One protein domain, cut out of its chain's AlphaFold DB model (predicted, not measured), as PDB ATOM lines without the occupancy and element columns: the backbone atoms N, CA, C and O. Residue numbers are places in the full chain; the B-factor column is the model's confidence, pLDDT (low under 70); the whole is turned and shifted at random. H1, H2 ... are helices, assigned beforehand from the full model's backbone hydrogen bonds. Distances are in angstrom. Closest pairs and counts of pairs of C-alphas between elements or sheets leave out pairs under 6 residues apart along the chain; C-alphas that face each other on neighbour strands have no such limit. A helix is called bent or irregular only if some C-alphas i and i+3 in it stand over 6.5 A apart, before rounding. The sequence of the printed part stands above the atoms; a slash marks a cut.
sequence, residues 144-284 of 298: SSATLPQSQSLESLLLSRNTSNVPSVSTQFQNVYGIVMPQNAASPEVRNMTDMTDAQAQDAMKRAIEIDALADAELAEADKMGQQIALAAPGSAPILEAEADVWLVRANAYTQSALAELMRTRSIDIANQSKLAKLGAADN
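What this domain is: This is residues 144 to 284 of the 298 residues of an uncharacterized protein of Acidobacteriales bacterium 59-55 (UniProt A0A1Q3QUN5). This is a long hairpin of two helices, H3 and H4, running side by side in opposite directions over nearly the whole length, with a small hairpin of two shorter helices, H1 and H2, packed on a part of H3 near its middle, on the side away from H4. The long pair is loosely joined, with 6 pairs of C-alphas within 8 A, and the two long helices make the longest axis. The 141 printed residues hold four named helices in the order H1, H2, H3, H4 and no named strand, and the class is all helix. The whole is only just loose, close to extended, with a radius of gyration of the C-alphas of 21.7 A, and it is a rod spanning 77 by 36 by 22 A.

Where its parts are: Start at Ser 144 and go on to C-alpha 149 at (211.397, 167.848, 182.716), where H1 begins; it runs over residues 149 to 158. H2 covers residues 163 to 177, 21.9 A from first to last C-alpha; it is irregular, with C-alphas 164 and 167 standing 7.3 A apart. Find C-alpha 188 at (243.321, 166.529, 182.576); from there H3 runs 64.2 A to residue 231. H4 takes residues 237 to 284, is 70.4 A long, and ends at C-alpha 284 at (251.104, 154.777, 170.517).

How they stand to each other: Begin with H3, the hub, which touches the three other helices. H3 and H4 form a hairpin at a shallow tilt of 12 degrees, opposite ways; their closest C-alphas are those of Met 193 and Asn 272, 6.7 A apart. H2 and H3 also form a hairpin, at a shallow tilt of 31 degrees, opposite ways; look at Val 166 and Lys 206, whose C-alphas are the closest at 5.6 A. H3 touches H2 with residues 202 to 213 alone. H1 touches H3 at residues 205 to 209 of H3 alone, at a steep tilt of 49 degrees, the same way, with the C-alphas of Leu 158 and Ile 209 closest at 6.0 A. H1 and H2 make a third hairpin, at a shallow tilt of 32 degrees, opposite ways; the C-alphas of Leu 154 and Gln 172 are the closest, 5.5 A apart. H4 is apart from H1 and from H2. In H1 and H4 every O i to N i+4 pair is within hydrogen-bond range; in H2 6 of 11 are, and in H3 38 of 40.

The domain as a whole: The two C-alphas farthest apart are those of Pro 234 and Asn 284, at 77.5 A. The printed part has no cut. The links H1 to H2 and H3 to H4 are tight, and the 10 residues from H2 to H3 are a short link. In the B-factor column the mean pLDDT of the printed part is 72.4; 60 residues are under 70, among them residues 207 to 261.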
ATOM      1  N   SER A 144     208.503 173.059 170.973       75.38
ATOM      2  CA  SER A 144     209.148 172.218 171.987       75.38
ATOM      3  C   SER A 144     209.155 170.743 171.574       75.38
ATOM      4  O   SER A 144     208.143 170.202 171.127       75.38
ATOM      5  N   SER A 145     210.302 170.093 171.754       82.31
ATOM      6  CA  SER A 145     210.601 168.712 171.368       82.31
ATOM      7  C   SER A 145     211.089 167.851 172.541       82.31
ATOM      8  O   SER A 145     211.054 166.621 172.465       82.31
ATOM      9  N   ALA A 146     211.519 168.472 173.644       81.88
ATOM     10  CA  ALA A 146     212.023 167.768 174.813       81.88
ATOM     11  C   ALA A 146     210.900 167.059 175.592       81.88
ATOM     12  O   ALA A 146     209.822 167.605 175.825       81.88
ATOM     13  N   THR A 147     211.176 165.841 176.064       86.56
ATOM     14  CA  THR A 147     210.213 165.001 176.807       86.56
ATOM     15  C   THR A 147     210.563 164.803 178.286       86.56
ATOM     16  O   THR A 147     209.719 164.340 179.051       86.56
ATOM     17  N   LEU A 148     211.783 165.159 178.711       88.38
ATOM     18  CA  LEU A 148     212.236 165.077 180.106       88.38
ATOM     19  C   LEU A 148     212.122 166.455 180.795       88.38
ATOM     20  O   LEU A 148     212.521 167.445 180.181       88.38
ATOM     21  N   PRO A 149     211.687 166.557 182.071       86.88
ATOM     22  CA  PRO A 149     211.397 167.848 182.716       86.88
ATOM     23  C   PRO A 149     212.566 168.846 182.770       86.88
ATOM     24  O   PRO A 149     212.372 170.045 182.567       86.88
ATOM     25  N   GLN A 150     213.796 168.376 183.010       83.94
ATOM     26  CA  GLN A 150     214.984 169.243 183.019       83.94
ATOM     27  C   GLN A 150     215.301 169.751 181.603       83.94
ATOM     28  O   GLN A 150     215.512 170.946 181.406       83.94
ATOM     29  N   SER A 151     215.246 168.868 180.602       85.69
ATOM     30  CA  SER A 151     215.450 169.213 179.191       85.69
ATOM     31  C   SER A 151     214.375 170.171 178.668       85.69
ATOM     32  O   SER A 151     214.709 171.118 177.969       85.69
ATOM     33  N   GLN A 152     213.111 169.990 179.068       88.44
ATOM     34  CA  GLN A 152     212.008 170.921 178.790       88.44
ATOM     35  C   GLN A 152     212.243 172.295 179.419       88.44
ATOM     36  O   GLN A 152     211.974 173.318 178.794       88.44
ATOM     37  N   SER A 153     212.790 172.334 180.637       87.31
ATOM     38  CA  SER A 153     213.103 173.589 181.328       87.31
ATOM     39  C   SER A 153     214.243 174.365 180.652       87.31
ATOM     40  O   SER A 153     214.231 175.596 180.661       87.31
ATOM     41  N   LEU A 154     215.212 173.666 180.046       87.25
ATOM     42  CA  LEU A 154     216.257 174.279 179.221       87.25
ATOM     43  C   LEU A 154     215.722 174.683 177.836       87.25
ATOM     44  O   LEU A 154     215.958 175.802 177.399       87.25
ATOM     45  N   GLU A 155     214.960 173.825 177.161       86.69
ATOM     46  CA  GLU A 155     214.389 174.118 175.841       86.69
ATOM     47  C   GLU A 155     213.419 175.311 175.893       86.69
ATOM     48  O   GLU A 155     213.543 176.240 175.097       86.69
ATOM     49  N   SER A 156     212.527 175.358 176.887       88.06
ATOM     50  CA  SER A 156     211.637 176.502 177.123       88.06
ATOM     51  C   SER A 156     212.398 177.790 177.453       88.06
ATOM     52  O   SER A 156     211.867 178.873 177.213       88.06
ATOM     53  N   LEU A 157     213.610 177.696 178.010       86.69
ATOM     54  CA  LEU A 157     214.486 178.842 178.250       86.69
ATOM     55  C   LEU A 157     215.116 179.335 176.938       86.69
ATOM     56  O   LEU A 157     215.059 180.533 176.664       86.69
ATOM     57  N   LEU A 158     215.646 178.435 176.105       83.19
ATOM     58  CA  LEU A 158     216.200 178.784 174.790       83.19
ATOM     59  C   LEU A 158     215.133 179.410 173.879       83.19
ATOM     60  O   LEU A 158     215.351 180.474 173.308       83.19
ATOM     61  N   LEU A 159     213.941 178.811 173.824       84.62
ATOM     62  CA  LEU A 159     212.802 179.311 173.048       84.62
ATOM     63  C   LEU A 159     212.135 180.564 173.660       84.62
ATOM     64  O   LEU A 159     211.223 181.124 173.056       84.62
ATOM     65  N   SER A 160     212.548 181.029 174.849       79.56
ATOM     66  CA  SER A 160     211.874 182.150 175.535       79.56
ATOM     67  C   SER A 160     212.090 183.523 174.890       79.56
ATOM     68  O   SER A 160     211.371 184.456 175.244       79.56
ATOM     69  N   ARG A 161     213.087 183.664 174.000       68.94
ATOM     70  CA  ARG A 161     213.494 184.929 173.343       68.94
ATOM     71  C   ARG A 161     213.712 186.107 174.306       68.94
ATOM     72  O   ARG A 161     213.609 187.266 173.923       68.94
ATOM     73  N   ASN A 162     213.992 185.829 175.581       73.38
ATOM     74  CA  ASN A 162     214.061 186.840 176.629       73.38
ATOM     75  C   ASN A 162     215.485 186.948 177.187       73.38
ATOM     76  O   ASN A 162     215.939 186.097 177.955       73.38
ATOM     77  N   THR A 163     216.169 188.042 176.847       70.38
ATOM     78  CA  THR A 163     217.536 188.350 177.303       70.38
ATOM     79  C   THR A 163     217.679 188.418 178.825       70.38
ATOM     80  O   THR A 163     218.749 188.118 179.346       70.38
ATOM     81  N   SER A 164     216.602 188.700 179.564       77.19
ATOM     82  CA  SER A 164     216.588 188.676 181.038       77.19
ATOM     83  C   SER A 164     216.921 187.292 181.609       77.19
ATOM     84  O   SER A 164     217.440 187.191 182.718       77.19
ATOM     85  N   ASN A 165     216.650 186.226 180.847       77.50
ATOM     86  CA  ASN A 165     216.860 184.843 181.268       77.50
ATOM     87  C   ASN A 165     218.248 184.287 180.873       77.50
ATOM     88  O   ASN A 165     218.620 183.199 181.313       77.50
ATOM     89  N   VAL A 166     219.042 185.024 180.082       76.06
ATOM     90  CA  VAL A 166     220.404 184.642 179.645       76.06
ATOM     91  C   VAL A 166     221.337 184.209 180.797       76.06
ATOM     92  O   VAL A 166     222.067 183.227 180.617       76.06
ATOM     93  N   PRO A 167     221.315 184.828 181.999       86.69
ATOM     94  CA  PRO A 167     222.100 184.351 183.142       86.69
ATOM     95  C   PRO A 167     221.746 182.918 183.580       86.69
ATOM     96  O   PRO A 167     222.633 182.149 183.951       86.69
ATOM     97  N   SER A 168     220.471 182.527 183.487       86.19
ATOM     98  CA  SER A 168     219.967 181.216 183.926       86.19
ATOM     99  C   SER A 168     220.387 180.054 183.019       86.19
ATOM    100  O   SER A 168     220.308 178.899 183.441       86.19
ATOM    101  N   VAL A 169     220.872 180.336 181.800       87.00
ATOM    102  CA  VAL A 169     221.292 179.314 180.821       87.00
ATOM    103  C   VAL A 169     222.381 178.409 181.389       87.00
ATOM    104  O   VAL A 169     222.330 177.204 181.177       87.00
ATOM    105  N   SER A 170     223.333 178.947 182.161       90.25
ATOM    106  CA  SER A 170     224.431 178.138 182.710       90.25
ATOM    107  C   SER A 170     223.945 177.116 183.743       90.25
ATOM    108  O   SER A 170     224.311 175.944 183.680       90.25
ATOM    109  N   THR A 171     223.049 177.523 184.647       90.62
ATOM    110  CA  THR A 171     222.453 176.623 185.644       90.62
ATOM    111  C   THR A 171     221.564 175.566 184.988       90.62
ATOM    112  O   THR A 171     221.658 174.392 185.339       90.62
ATOM    113  N   GLN A 172     220.741 175.939 184.000       88.75
ATOM    114  CA  GLN A 172     219.879 174.970 183.311       88.75
ATOM    115  C   GLN A 172     220.658 174.031 182.380       88.75
ATOM    116  O   GLN A 172     220.291 172.866 182.264       88.75
ATOM    117  N   PHE A 173     221.769 174.482 181.789       91.38
ATOM    118  CA  PHE A 173     222.710 173.610 181.083       91.38
ATOM    119  C   PHE A 173     223.294 172.559 182.037       91.38
ATOM    120  O   PHE A 173     223.215 171.365 181.755       91.38
ATOM    121  N   GLN A 174     223.789 172.978 183.207       92.00
ATOM    122  CA  GLN A 174     224.339 172.067 184.220       92.00
ATOM    123  C   GLN A 174     223.287 171.097 184.785       92.00
ATOM    124  O   GLN A 174     223.607 169.948 185.081       92.00
ATOM    125  N   ASN A 175     222.020 171.513 184.872       91.50
ATOM    126  CA  ASN A 175     220.909 170.641 185.267       91.50
ATOM    127  C   ASN A 175     220.558 169.566 184.218       91.50
ATOM    128  O   ASN A 175     219.902 168.591 184.575       91.50
ATOM    129  N   VAL A 176     220.954 169.729 182.949       90.69
ATOM    130  CA  VAL A 176     220.653 168.782 181.855       90.69
ATOM    131  C   VAL A 176     221.864 167.925 181.478       90.69
ATOM    132  O   VAL A 176     221.714 166.724 181.273       90.69
ATOM    133  N   TYR A 177     223.052 168.526 181.399       90.25
ATOM    134  CA  TYR A 177     224.286 167.867 180.951       90.25
ATOM    135  C   TYR A 177     225.255 167.525 182.095       90.25
ATOM    136  O   TYR A 177     226.214 166.785 181.887       90.25
ATOM    137  N   GLY A 178     224.985 168.010 183.309       89.25
ATOM    138  CA  GLY A 178     225.860 167.876 184.472       89.25
ATOM    139  C   GLY A 178     226.864 169.024 184.613       89.25
ATOM    140  O   GLY A 178     226.947 169.932 183.787       89.25
ATOM    141  N   ILE A 179     227.637 168.984 185.699       88.50
ATOM    142  CA  ILE A 179     228.799 169.859 185.897       88.50
ATOM    143  C   ILE A 179     230.055 169.241 185.269       88.50
ATOM    144  O   ILE A 179     230.163 168.019 185.152       88.50
ATOM    145  N   VAL A 180     231.035 170.083 184.933       86.81
ATOM    146  CA  VAL A 180     232.342 169.652 184.415       86.81
ATOM    147  C   VAL A 180     232.981 168.622 185.356       86.81
ATOM    148  O   VAL A 180     233.036 168.809 186.573       86.81
ATOM    149  N   MET A 181     233.481 167.527 184.775       88.06
ATOM    150  CA  MET A 181     233.971 166.346 185.497       88.06
ATOM    151  C   MET A 181     234.961 166.679 186.635       88.06
ATOM    152  O   MET A 181     235.896 167.468 186.427       88.06
ATOM    153  N   PRO A 182     234.853 166.032 187.814       86.06
ATOM    154  CA  PRO A 182     235.807 166.213 188.908       86.06
ATOM    155  C   PRO A 182     237.205 165.692 188.537       86.06
ATOM    156  O   PRO A 182     237.380 164.920 187.593       86.06
ATOM    157  N   GLN A 183     238.222 166.141 189.277       82.00
ATOM    158  CA  GLN A 183     239.643 166.008 188.914       82.00
ATOM    159  C   GLN A 183     240.150 164.560 188.761       82.00
ATOM    160  O   GLN A 183     241.174 164.344 188.121       82.00
ATOM    161  N   ASN A 184     239.433 163.584 189.314       85.12
ATOM    162  CA  ASN A 184     239.751 162.156 189.295       85.12
ATOM    163  C   ASN A 184     238.847 161.310 188.372       85.12
ATOM    164  O   ASN A 184     239.053 160.102 188.296       85.12
ATOM    165  N   ALA A 185     237.858 161.897 187.685       85.19
ATOM    166  CA  ALA A 185     236.922 161.146 186.831       85.19
ATOM    167  C   ALA A 185     237.408 160.937 185.382       85.19
ATOM    168  O   ALA A 185     236.931 160.032 184.704       85.19
ATOM    169  N   ALA A 186     238.340 161.763 184.899       86.00
ATOM    170  CA  ALA A 186     238.930 161.673 183.562       86.00
ATOM    171  C   ALA A 186     240.315 162.343 183.540       86.00
ATOM    172  O   ALA A 186     240.657 163.084 184.465       86.00
ATOM    173  N   SER A 187     241.106 162.120 182.482       87.31
ATOM    174  CA  SER A 187     242.425 162.762 182.348       87.31
ATOM    175  C   SER A 187     242.305 164.297 182.270       87.31
ATOM    176  O   SER A 187     241.275 164.805 181.806       87.31
ATOM    177  N   PRO A 188     243.334 165.066 182.678       86.62
ATOM    178  CA  PRO A 188     243.321 166.529 182.576       86.62
ATOM    179  C   PRO A 188     243.009 167.027 181.159       86.62
ATOM    180  O   PRO A 188     242.293 168.009 180.981       86.62
ATOM    181  N   GLU A 189     243.484 166.318 180.139       84.81
ATOM    182  CA  GLU A 189     243.259 166.637 178.733       84.81
ATOM    183  C   GLU A 189     241.784 166.476 178.374       84.81
ATOM    184  O   GLU A 189     241.204 167.405 177.813       84.81
ATOM    185  N   VAL A 190     241.163 165.342 178.717       87.06
ATOM    186  CA  VAL A 190     239.736 165.092 178.453       87.06
ATOM    187  C   VAL A 190     238.868 166.103 179.207       87.06
ATOM    188  O   VAL A 190     237.991 166.718 178.604       87.06
ATOM    189  N   ARG A 191     239.174 166.381 180.480       89.56
ATOM    190  CA  ARG A 191     238.471 167.402 181.279       89.56
ATOM    191  C   ARG A 191     238.530 168.784 180.623       89.56
ATOM    192  O   ARG A 191     237.488 169.386 180.394       89.56
ATOM    193  N   ASN A 192     239.717 169.225 180.204       88.00
ATOM    194  CA  ASN A 192     239.917 170.495 179.494       88.00
ATOM    195  C   ASN A 192     239.357 170.490 178.051       88.00
ATOM    196  O   ASN A 192     239.474 171.484 177.342       88.00
ATOM    197  N   MET A 193     238.868 169.353 177.538       87.88
ATOM    198  CA  MET A 193     238.160 169.267 176.252       87.88
ATOM    199  C   MET A 193     236.665 169.499 176.463       87.88
ATOM    200  O   MET A 193     236.069 170.319 175.769       87.88
ATOM    201  N   THR A 194     236.091 168.806 177.448       87.12
ATOM    202  CA  THR A 194     234.693 168.956 177.854       87.12
ATOM    203  C   THR A 194     234.417 170.372 178.349       87.12
ATOM    204  O   THR A 194     233.571 171.031 177.768       87.12
ATOM    205  N   ASP A 195     235.217 170.899 179.282       88.69
ATOM    206  CA  ASP A 195     235.086 172.265 179.824       88.69
ATOM    207  C   ASP A 195     234.974 173.350 178.729       88.69
ATOM    208  O   ASP A 195     234.015 174.118 178.692       88.69
ATOM    209  N   MET A 196     235.890 173.340 177.752       85.88
ATOM    210  CA  MET A 196     235.855 174.261 176.607       85.88
ATOM    211  C   MET A 196     234.656 174.046 175.672       85.88
ATOM    212  O   MET A 196     234.190 174.999 175.047       85.88
ATOM    213  N   THR A 197     234.168 172.811 175.546       85.38
ATOM    214  CA  THR A 197     233.030 172.475 174.677       85.38
ATOM    215  C   THR A 197     231.707 172.867 175.342       85.38
ATOM    216  O   THR A 197     230.853 173.466 174.694       85.38
ATOM    217  N   ASP A 198     231.575 172.628 176.647       86.38
ATOM    218  CA  ASP A 198     230.432 173.018 177.475       86.38
ATOM    219  C   ASP A 198     230.333 174.542 177.598       86.38
ATOM    220  O   ASP A 198     229.238 175.104 177.525       86.38
ATOM    221  N   ALA A 199     231.470 175.229 177.754       86.19
ATOM    222  CA  ALA A 199     231.533 176.688 177.746       86.19
ATOM    223  C   ALA A 199     231.049 177.255 176.403       86.19
ATOM    224  O   ALA A 199     230.193 178.138 176.392       86.19
ATOM    225  N   GLN A 200     231.525 176.706 175.279       81.75
ATOM    226  CA  GLN A 200     231.103 177.111 173.935       81.75
ATOM    227  C   GLN A 200     229.619 176.823 173.669       81.75
ATOM    228  O   GLN A 200     228.932 177.653 173.077       81.75
ATOM    229  N   ALA A 201     229.102 175.676 174.121       80.19
ATOM    230  CA  ALA A 201     227.686 175.342 173.995       80.19
ATOM    231  C   ALA A 201     226.803 176.336 174.767       80.19
ATOM    232  O   ALA A 201     225.802 176.814 174.236       80.19
ATOM    233  N   GLN A 202     227.203 176.712 175.987       83.44
ATOM    234  CA  GLN A 202     226.515 177.740 176.773       83.44
ATOM    235  C   GLN A 202     226.615 179.139 176.145       83.44
ATOM    236  O   GLN A 202     225.652 179.898 176.235       83.44
ATOM    237  N   ASP A 203     227.745 179.495 175.527       78.12
ATOM    238  CA  ASP A 203     227.948 180.780 174.836       78.12
ATOM    239  C   ASP A 203     227.007 180.890 173.621       78.12
ATOM    240  O   ASP A 203     226.188 181.807 173.532       78.12
ATOM    241  N   ALA A 204     227.012 179.869 172.756       72.06
ATOM    242  CA  ALA A 204     226.136 179.779 171.591       72.06
ATOM    243  C   ALA A 204     224.640 179.758 171.968       72.06
ATOM    244  O   ALA A 204     223.834 180.427 171.322       72.06
ATOM    245  N   MET A 205     224.259 179.053 173.042       79.00
ATOM    246  CA  MET A 205     222.882 179.045 173.562       79.00
ATOM    247  C   MET A 205     222.413 180.431 174.023       79.00
ATOM    248  O   MET A 205     221.292 180.833 173.717       79.00
ATOM    249  N   LYS A 206     223.260 181.186 174.733       79.75
ATOM    250  CA  LYS A 206     222.946 182.567 175.136       79.75
ATOM    251  C   LYS A 206     222.841 183.479 173.918       79.75
ATOM    252  O   LYS A 206     221.888 184.247 173.814       79.75
ATOM    253  N   ARG A 207     223.776 183.348 172.972       67.25
ATOM    254  CA  ARG A 207     223.801 184.150 171.745       67.25
ATOM    255  C   ARG A 207     222.591 183.885 170.844       67.25
ATOM    256  O   ARG A 207     222.117 184.815 170.201       67.25
ATOM    257  N   ALA A 208     222.052 182.665 170.839       67.56
ATOM    258  CA  ALA A 208     220.788 182.354 170.176       67.56
ATOM    259  C   ALA A 208     219.609 183.126 170.799       67.56
ATOM    260  O   ALA A 208     218.877 183.784 170.066       67.56
ATOM    261  N   ILE A 209     219.477 183.144 172.135       67.75
ATOM    262  CA  ILE A 209     218.438 183.939 172.827       67.75
ATOM    263  C   ILE A 209     218.577 185.434 172.498       67.75
ATOM    264  O   ILE A 209     217.569 186.103 172.284       67.75
ATOM    265  N   GLU A 210     219.803 185.964 172.439       64.75
ATOM    266  CA  GLU A 210     220.051 187.358 172.043       64.75
ATOM    267  C   GLU A 210     219.612 187.652 170.602       64.75
ATOM    268  O   GLU A 210     219.004 188.692 170.367       64.75
ATOM    269  N   ILE A 211     219.904 186.759 169.650       65.62
ATOM    270  CA  ILE A 211     219.532 186.912 168.234       65.62
ATOM    271  C   ILE A 211     218.010 186.812 168.049       65.62
ATOM    272  O   ILE A 211     217.440 187.615 167.317       65.62
ATOM    273  N   ASP A 212     217.346 185.893 168.748       61.38
ATOM    274  CA  ASP A 212     215.888 185.744 168.707       61.38
ATOM    275  C   ASP A 212     215.164 186.955 169.329       61.38
ATOM    276  O   ASP A 212     214.232 187.496 168.734       61.38
ATOM    277  N   ALA A 213     215.624 187.429 170.495       61.75
ATOM    278  CA  ALA A 213     215.094 188.630 171.151       61.75
ATOM    279  C   ALA A 213     215.258 189.887 170.282       61.75
ATOM    280  O   ALA A 213     214.401 190.771 170.244       61.75
ATOM    281  N   LEU A 214     216.390 189.958 169.585       59.94
ATOM    282  CA  LEU A 214     216.725 191.010 168.645       59.94
ATOM    283  C   LEU A 214     215.840 190.949 167.397       59.94
ATOM    284  O   LEU A 214     215.334 191.988 166.998       59.94
ATOM    285  N   ALA A 215     215.578 189.768 166.833       59.62
ATOM    286  CA  ALA A 215     214.668 189.606 165.698       59.62
ATOM    287  C   ALA A 215     213.229 190.044 166.035       59.62
ATOM    288  O   ALA A 215     212.592 190.726 165.233       59.62
ATOM    289  N   ASP A 216     212.733 189.736 167.241       58.84
ATOM    290  CA  ASP A 216     211.450 190.264 167.731       58.84
ATOM    291  C   ASP A 216     211.457 191.805 167.853       58.84
ATOM    292  O   ASP A 216     210.437 192.448 167.592       58.84
ATOM    293  N   ALA A 217     212.602 192.415 168.190       57.34
ATOM    294  CA  ALA A 217     212.768 193.869 168.220       57.34
ATOM    295  C   ALA A 217     212.909 194.499 166.817       57.34
ATOM    296  O   ALA A 217     212.382 195.589 166.599       57.34
ATOM    297  N   GLU A 218     213.562 193.830 165.857       57.59
ATOM    298  CA  GLU A 218     213.626 194.287 164.459       57.59
ATOM    299  C   GLU A 218     212.227 194.275 163.825       57.59
ATOM    300  O   GLU A 218     211.836 195.256 163.198       57.59
ATOM    301  N   LEU A 219     211.428 193.225 164.065       58.03
ATOM    302  CA  LEU A 219     210.025 193.161 163.633       58.03
ATOM    303  C   LEU A 219     209.177 194.280 164.264       58.03
ATOM    304  O   LEU A 219     208.464 194.984 163.554       58.03
ATOM    305  N   ALA A 220     209.287 194.491 165.579       55.94
ATOM    306  CA  ALA A 220     208.510 195.513 166.285       55.94
ATOM    307  C   ALA A 220     208.876 196.960 165.894       55.94
ATOM    308  O   ALA A 220     208.058 197.869 166.064       55.94
ATOM    309  N   GLU A 221     210.089 197.203 165.390       53.69
ATOM    310  CA  GLU A 221     210.484 198.506 164.846       53.69
ATOM    311  C   GLU A 221     210.151 198.627 163.350       53.69
ATOM    312  O   GLU A 221     209.734 199.699 162.921       53.69
ATOM    313  N   ALA A 222     210.196 197.537 162.576       52.94
ATOM    314  CA  ALA A 222     209.679 197.501 161.206       52.94
ATOM    315  C   ALA A 222     208.166 197.800 161.152       52.94
ATOM    316  O   ALA A 222     207.733 198.591 160.314       52.94
ATOM    317  N   ASP A 223     207.371 197.277 162.095       56.28
ATOM    318  CA  ASP A 223     205.951 197.632 162.260       56.28
ATOM    319  C   ASP A 223     205.760 199.141 162.528       56.28
ATOM    320  O   ASP A 223     204.811 199.763 162.041       56.28
ATOM    321  N   LYS A 224     206.677 199.763 163.287       55.03
ATOM    322  CA  LYS A 224     206.672 201.212 163.554       55.03
ATOM    323  C   LYS A 224     207.128 202.026 162.346       55.03
ATOM    324  O   LYS A 224     206.535 203.071 162.082       55.03
ATOM    325  N   MET A 225     208.121 201.565 161.587       54.62
ATOM    326  CA  MET A 225     208.490 202.156 160.297       54.62
ATOM    327  C   MET A 225     207.315 202.106 159.319       54.62
ATOM    328  O   MET A 225     207.011 203.121 158.705       54.62
ATOM    329  N   GLY A 226     206.605 200.979 159.225       54.12
ATOM    330  CA  GLY A 226     205.401 200.824 158.403       54.12
ATOM    331  C   GLY A 226     204.317 201.849 158.742       54.12
ATOM    332  O   GLY A 226     203.862 202.612 157.884       54.12
ATOM    333  N   GLN A 227     203.994 201.985 160.032       57.41
ATOM    334  CA  GLN A 227     203.064 203.011 160.522       57.41
ATOM    335  C   GLN A 227     203.556 204.442 160.238       57.41
ATOM    336  O   GLN A 227     202.762 205.298 159.840       57.41
ATOM    337  N   GLN A 228     204.858 204.713 160.375       53.84
ATOM    338  CA  GLN A 228     205.445 206.003 160.002       53.84
ATOM    339  C   GLN A 228     205.353 206.258 158.492       53.84
ATOM    340  O   GLN A 228     204.925 207.338 158.099       53.84
ATOM    341  N   ILE A 229     205.651 205.279 157.632       54.72
ATOM    342  CA  ILE A 229     205.499 205.359 156.169       54.72
ATOM    343  C   ILE A 229     204.038 205.647 155.802       54.72
ATOM    344  O   ILE A 229     203.765 206.532 154.985       54.72
ATOM    345  N   ALA A 230     203.084 204.956 156.431       52.94
ATOM    346  CA  ALA A 230     201.656 205.167 156.222       52.94
ATOM    347  C   ALA A 230     201.232 206.608 156.566       52.94
ATOM    348  O   ALA A 230     200.561 207.253 155.753       52.94
ATOM    349  N   LEU A 231     201.689 207.145 157.702       55.84
ATOM    350  CA  LEU A 231     201.350 208.489 158.189       55.84
ATOM    351  C   LEU A 231     202.168 209.627 157.554       55.84
ATOM    352  O   LEU A 231     201.720 210.774 157.563       55.84
ATOM    353  N   ALA A 232     203.350 209.349 157.001       55.38
ATOM    354  CA  ALA A 232     204.265 210.392 156.560       55.38
ATOM    355  C   ALA A 232     203.774 211.146 155.312       55.38
ATOM    356  O   ALA A 232     203.237 210.566 154.356       55.38
ATOM    357  N   ALA A 233     204.000 212.463 155.341       53.03
ATOM    358  CA  ALA A 233     203.651 213.412 154.291       53.03
ATOM    359  C   ALA A 233     204.686 213.427 153.142       53.03
ATOM    360  O   ALA A 233     205.848 213.071 153.360       53.03
ATOM    361  N   PRO A 234     204.308 213.874 151.924       46.59
ATOM    362  CA  PRO A 234     205.241 214.013 150.805       46.59
ATOM    363  C   PRO A 234     206.444 214.890 151.180       46.59
ATOM    364  O   PRO A 234     206.271 216.033 151.599       46.59
ATOM    365  N   GLY A 235     207.656 214.342 151.042       49.19
ATOM    366  CA  GLY A 235     208.909 214.972 151.483       49.19
ATOM    367  C   GLY A 235     209.659 214.223 152.594       49.19
ATOM    368  O   GLY A 235     210.824 214.522 152.829       49.19
ATOM    369  N   SER A 236     209.046 213.224 153.241       55.25
ATOM    370  CA  SER A 236     209.684 212.414 154.297       55.25
ATOM    371  C   SER A 236     210.719 211.390 153.815       55.25
ATOM    372  O   SER A 236     211.464 210.858 154.640       55.25
ATOM    373  N   ALA A 237     210.765 211.087 152.512       57.22
ATOM    374  CA  ALA A 237     211.535 209.960 151.980       57.22
ATOM    375  C   ALA A 237     213.019 209.932 152.403       57.22
ATOM    376  O   ALA A 237     213.454 208.856 152.797       57.22
ATOM    377  N   PRO A 238     213.774 211.054 152.455       54.34
ATOM    378  CA  PRO A 238     215.185 211.021 152.860       54.34
ATOM    379  C   PRO A 238     215.426 210.556 154.306       54.34
ATOM    380  O   PRO A 238     216.515 210.091 154.625       54.34
ATOM    381  N   ILE A 239     214.432 210.687 155.194       49.50
ATOM    382  CA  ILE A 239     214.526 210.203 156.582       49.50
ATOM    383  C   ILE A 239     214.293 208.689 156.619       49.50
ATOM    384  O   ILE A 239     215.041 207.969 157.271       49.50
ATOM    385  N   LEU A 240     213.296 208.210 155.872       54.06
ATOM    386  CA  LEU A 240     212.946 206.790 155.765       54.06
ATOM    387  C   LEU A 240     214.022 205.986 155.008       54.06
ATOM    388  O   LEU A 240     214.295 204.840 155.350       54.06
ATOM    389  N   GLU A 241     214.663 206.604 154.014       55.28
ATOM    390  CA  GLU A 241     215.824 206.081 153.284       55.28
ATOM    391  C   GLU A 241     217.043 205.952 154.211       55.28
ATOM    392  O   GLU A 241     217.610 204.868 154.335       55.28
ATOM    393  N   ALA A 242     217.380 207.011 154.961       49.59
ATOM    394  CA  ALA A 242     218.470 206.978 155.939       49.59
ATOM    395  C   ALA A 242     218.219 205.985 157.094       49.59
ATOM    396  O   ALA A 242     219.162 205.379 157.602       49.59
ATOM    397  N   GLU A 243     216.964 205.795 157.508       49.16
ATOM    398  CA  GLU A 243     216.593 204.760 158.475       49.16
ATOM    399  C   GLU A 243     216.798 203.355 157.887       49.16
ATOM    400  O   GLU A 243     217.474 202.529 158.503       49.16
ATOM    401  N   ALA A 244     216.300 203.090 156.674       57.03
ATOM    402  CA  ALA A 244     216.480 201.808 155.988       57.03
ATOM    403  C   ALA A 244     217.964 201.450 155.755       57.03
ATOM    404  O   ALA A 244     218.348 200.294 155.939       57.03
ATOM    405  N   ASP A 245     218.818 202.430 155.441       44.72
ATOM    406  CA  ASP A 245     220.274 202.245 155.355       44.72
ATOM    407  C   ASP A 245     220.887 201.819 156.703       44.72
ATOM    408  O   ASP A 245     221.733 200.920 156.754       44.72
ATOM    409  N   VAL A 246     220.441 202.410 157.819       46.03
ATOM    410  CA  VAL A 246     220.883 202.012 159.169       46.03
ATOM    411  C   VAL A 246     220.446 200.580 159.498       46.03
ATOM    412  O   VAL A 246     221.240 199.825 160.068       46.03
ATOM    413  N   TRP A 247     219.240 200.165 159.095       54.88
ATOM    414  CA  TRP A 247     218.787 198.773 159.217       54.88
ATOM    415  C   TRP A 247     219.613 197.809 158.369       54.88
ATOM    416  O   TRP A 247     220.025 196.758 158.862       54.88
ATOM    417  N   LEU A 248     219.940 198.178 157.129       54.75
ATOM    418  CA  LEU A 248     220.788 197.364 156.263       54.75
ATOM    419  C   LEU A 248     222.193 197.182 156.860       54.75
ATOM    420  O   LEU A 248     222.709 196.063 156.888       54.75
ATOM    421  N   VAL A 249     222.810 198.243 157.391       47.53
ATOM    422  CA  VAL A 249     224.111 198.155 158.083       47.53
ATOM    423  C   VAL A 249     224.018 197.268 159.332       47.53
ATOM    424  O   VAL A 249     224.894 196.431 159.562       47.53
ATOM    425  N   ARG A 250     222.938 197.401 160.110       49.88
ATOM    426  CA  ARG A 250     222.666 196.610 161.319       49.88
ATOM    427  C   ARG A 250     222.525 195.110 161.016       49.88
ATOM    428  O   ARG A 250     223.261 194.309 161.593       49.88
ATOM    429  N   ALA A 251     221.684 194.730 160.056       53.38
ATOM    430  CA  ALA A 251     221.499 193.336 159.643       53.38
ATOM    431  C   ALA A 251     222.796 192.707 159.082       53.38
ATOM    432  O   ALA A 251     223.120 191.546 159.362       53.38
ATOM    433  N   ASN A 252     223.602 193.488 158.352       50.56
ATOM    434  CA  ASN A 252     224.931 193.061 157.898       50.56
ATOM    435  C   ASN A 252     225.916 192.837 159.061       50.56
ATOM    436  O   ASN A 252     226.763 191.946 158.974       50.56
ATOM    437  N   ALA A 253     225.821 193.593 160.158       48.28
ATOM    438  CA  ALA A 253     226.631 193.355 161.355       48.28
ATOM    439  C   ALA A 253     226.183 192.093 162.120       48.28
ATOM    440  O   ALA A 253     227.022 191.322 162.593       48.28
ATOM    441  N   TYR A 254     224.875 191.831 162.206       56.22
ATOM    442  CA  TYR A 254     224.353 190.650 162.901       56.22
ATOM    443  C   TYR A 254     224.675 189.344 162.177       56.22
ATOM    444  O   TYR A 254     225.182 188.418 162.817       56.22
ATOM    445  N   THR A 255     224.502 189.294 160.854       61.03
ATOM    446  CA  THR A 255     224.903 188.142 160.024       61.03
ATOM    447  C   THR A 255     226.407 187.857 160.110       61.03
ATOM    448  O   THR A 255     226.798 186.698 160.263       61.03
ATOM    449  N   GLN A 256     227.257 188.891 160.133       59.19
ATOM    450  CA  GLN A 256     228.691 188.738 160.421       59.19
ATOM    451  C   GLN A 256     228.954 188.175 161.827       59.19
ATOM    452  O   GLN A 256     229.810 187.304 161.977       59.19
ATOM    453  N   SER A 257     228.210 188.610 162.853       52.72
ATOM    454  CA  SER A 257     228.376 188.088 164.220       52.72
ATOM    455  C   SER A 257     227.951 186.618 164.357       52.72
ATOM    456  O   SER A 257     228.650 185.839 165.000       52.72
ATOM    457  N   ALA A 258     226.866 186.208 163.693       57.72
ATOM    458  CA  ALA A 258     226.413 184.818 163.670       57.72
ATOM    459  C   ALA A 258     227.395 183.912 162.901       57.72
ATOM    460  O   ALA A 258     227.701 182.804 163.341       57.72
ATOM    461  N   LEU A 259     227.958 184.405 161.789       63.19
ATOM    462  CA  LEU A 259     229.012 183.707 161.051       63.19
ATOM    463  C   LEU A 259     230.294 183.552 161.886       63.19
ATOM    464  O   LEU A 259     230.913 182.489 161.854       63.19
ATOM    465  N   ALA A 260     230.683 184.576 162.651       50.88
ATOM    466  CA  ALA A 260     231.826 184.494 163.559       50.88
ATOM    467  C   ALA A 260     231.624 183.416 164.640       50.88
ATOM    468  O   ALA A 260     232.547 182.649 164.914       50.88
ATOM    469  N   GLU A 261     230.413 183.294 165.189       59.44
ATOM    470  CA  GLU A 261     230.089 182.300 166.219       59.44
ATOM    471  C   GLU A 261     230.025 180.862 165.667       59.44
ATOM    472  O   GLU A 261     230.515 179.911 166.289       59.44
ATOM    473  N   LEU A 262     229.535 180.695 164.434       72.25
ATOM    474  CA  LEU A 262     229.625 179.429 163.699       72.25
ATOM    475  C   LEU A 262     231.090 179.029 163.442       72.25
ATOM    476  O   LEU A 262     231.471 177.875 163.655       72.25
ATOM    477  N   MET A 263     231.932 179.983 163.028       61.59
ATOM    478  CA  MET A 263     233.366 179.758 162.806       61.59
ATOM    479  C   MET A 263     234.107 179.424 164.109       61.59
ATOM    480  O   MET A 263     234.963 178.536 164.109       61.59
ATOM    481  N   ARG A 264     233.758 180.071 165.227       64.81
ATOM    482  CA  ARG A 264     234.273 179.769 166.574       64.81
ATOM    483  C   ARG A 264     233.922 178.341 166.993       64.81
ATOM    484  O   ARG A 264     234.817 177.563 167.324       64.81
ATOM    485  N   THR A 265     232.652 177.962 166.856       71.56
ATOM    486  CA  THR A 265     232.155 176.609 167.154       71.56
ATOM    487  C   THR A 265     232.871 175.544 166.313       71.56
ATOM    488  O   THR A 265     233.397 174.569 166.854       71.56
ATOM    489  N   ARG A 266     232.995 175.751 164.993       71.19
ATOM    490  CA  ARG A 266     233.717 174.826 164.098       71.19
ATOM    491  C   ARG A 266     235.226 174.783 164.369       71.19
ATOM    492  O   ARG A 266     235.844 173.735 164.188       71.19
ATOM    493  N   SER A 267     235.828 175.879 164.831       58.94
ATOM    494  CA  SER A 267     237.242 175.898 165.232       58.94
ATOM    495  C   SER A 267     237.499 175.031 166.467       58.94
ATOM    496  O   SER A 267     238.532 174.365 166.536       58.94
ATOM    497  N   ILE A 268     236.556 174.989 167.414       68.88
ATOM    498  CA  ILE A 268     236.641 174.146 168.617       68.88
ATOM    499  C   ILE A 268     236.452 172.662 168.273       68.88
ATOM    500  O   ILE A 268     237.222 171.832 168.750       68.88
ATOM    501  N   ASP A 269     235.533 172.321 167.368       72.50
ATOM    502  CA  ASP A 269     235.411 170.965 166.808       72.50
ATOM    503  C   ASP A 269     236.728 170.487 166.152       72.50
ATOM    504  O   ASP A 269     237.266 169.435 166.505       72.50
ATOM    505  N   ILE A 270     237.341 171.309 165.291       74.69
ATOM    506  CA  ILE A 270     238.650 171.008 164.680       74.69
ATOM    507  C   ILE A 270     239.763 170.890 165.743       74.69
ATOM    508  O   ILE A 270     240.638 170.023 165.638       74.69
ATOM    509  N   ALA A 271     239.737 171.716 166.794       74.06
ATOM    510  CA  ALA A 271     240.685 171.624 167.905       74.06
ATOM    511  C   ALA A 271     240.515 170.322 168.709       74.06
ATOM    512  O   ALA A 271     241.516 169.683 169.045       74.06
ATOM    513  N   ASN A 272     239.277 169.884 168.949       84.50
ATOM    514  CA  ASN A 272     238.954 168.621 169.611       84.50
ATOM    515  C   ASN A 272     239.415 167.419 168.767       84.50
ATOM    516  O   ASN A 272     240.094 166.533 169.287       84.50
ATOM    517  N   GLN A 273     239.178 167.426 167.452       81.06
ATOM    518  CA  GLN A 273     239.705 166.406 166.532       81.06
ATOM    519  C   GLN A 273     241.247 166.362 166.544       81.06
ATOM    520  O   GLN A 273     241.845 165.292 166.671       81.06
ATOM    521  N   SER A 274     241.911 167.527 166.504       81.00
ATOM    522  CA  SER A 274     243.375 167.629 166.631       81.00
ATOM    523  C   SER A 274     243.888 167.083 167.970       81.00
ATOM    524  O   SER A 274     244.964 166.487 168.029       81.00
ATOM    525  N   LYS A 275     243.128 167.275 169.051       82.25
ATOM    526  CA  LYS A 275     243.452 166.809 170.403       82.25
ATOM    527  C   LYS A 275     243.323 165.291 170.536       82.25
ATOM    528  O   LYS A 275     244.242 164.668 171.055       82.25
ATOM    529  N   LEU A 276     242.264 164.693 169.989       86.62
ATOM    530  CA  LEU A 276     242.099 163.234 169.926       86.62
ATOM    531  C   LEU A 276     243.231 162.571 169.122       86.62
ATOM    532  O   LEU A 276     243.804 161.581 169.574       86.62
ATOM    533  N   ALA A 277     243.633 163.159 167.990       86.44
ATOM    534  CA  ALA A 277     244.778 162.677 167.213       86.44
ATOM    535  C   ALA A 277     246.110 162.765 167.990       86.44
ATOM    536  O   ALA A 277     246.932 161.853 167.911       86.44
ATOM    537  N   LYS A 278     246.321 163.833 168.775       88.00
ATOM    538  CA  LYS A 278     247.507 163.990 169.640       88.00
ATOM    539  C   LYS A 278     247.540 162.976 170.786       88.00
ATOM    540  O   LYS A 278     248.609 162.441 171.060       88.00
ATOM    541  N   LEU A 279     246.394 162.692 171.411       88.88
ATOM    542  CA  LEU A 279     246.273 161.653 172.442       88.88
ATOM    543  C   LEU A 279     246.625 160.279 171.860       88.88
ATOM    544  O   LEU A 279     247.575 159.655 172.321       88.88
ATOM    545  N   GLY A 280     245.989 159.878 170.754       88.50
ATOM    546  CA  GLY A 280     246.296 158.603 170.097       88.50
ATOM    547  C   GLY A 280     247.760 158.471 169.641       88.50
ATOM    548  O   GLY A 280     248.322 157.376 169.690       88.50
ATOM    549  N   ALA A 281     248.415 159.567 169.244       89.06
ATOM    550  CA  ALA A 281     249.849 159.573 168.938       89.06
ATOM    551  C   ALA A 281     250.732 159.412 170.194       89.06
ATOM    552  O   ALA A 281     251.724 158.677 170.155       89.06
ATOM    553  N   ALA A 282     250.371 160.052 171.311       87.69
ATOM    554  CA  ALA A 282     251.056 159.883 172.593       87.69
ATOM    555  C   ALA A 282     250.909 158.446 173.123       87.69
ATOM    556  O   ALA A 282     251.911 157.826 173.474       87.69
ATOM    557  N   ASP A 283     249.703 157.877 173.080       89.19
ATOM    558  CA  ASP A 283     249.428 156.506 173.523       89.19
ATOM    559  C   ASP A 283     250.208 155.470 172.701       89.19
ATOM    560  O   ASP A 283     250.838 154.574 173.264       89.19
ATOM    561  N   ASN A 284     250.260 155.623 171.371       90.06
ATOM    562  CA  ASN A 284     251.104 154.777 170.517       90.06
ATOM    563  C   ASN A 284     252.602 154.917 170.847       90.06
ATOM    564  O   ASN A 284     253.318 153.916 170.872       90.06
TER     565      ASN A 284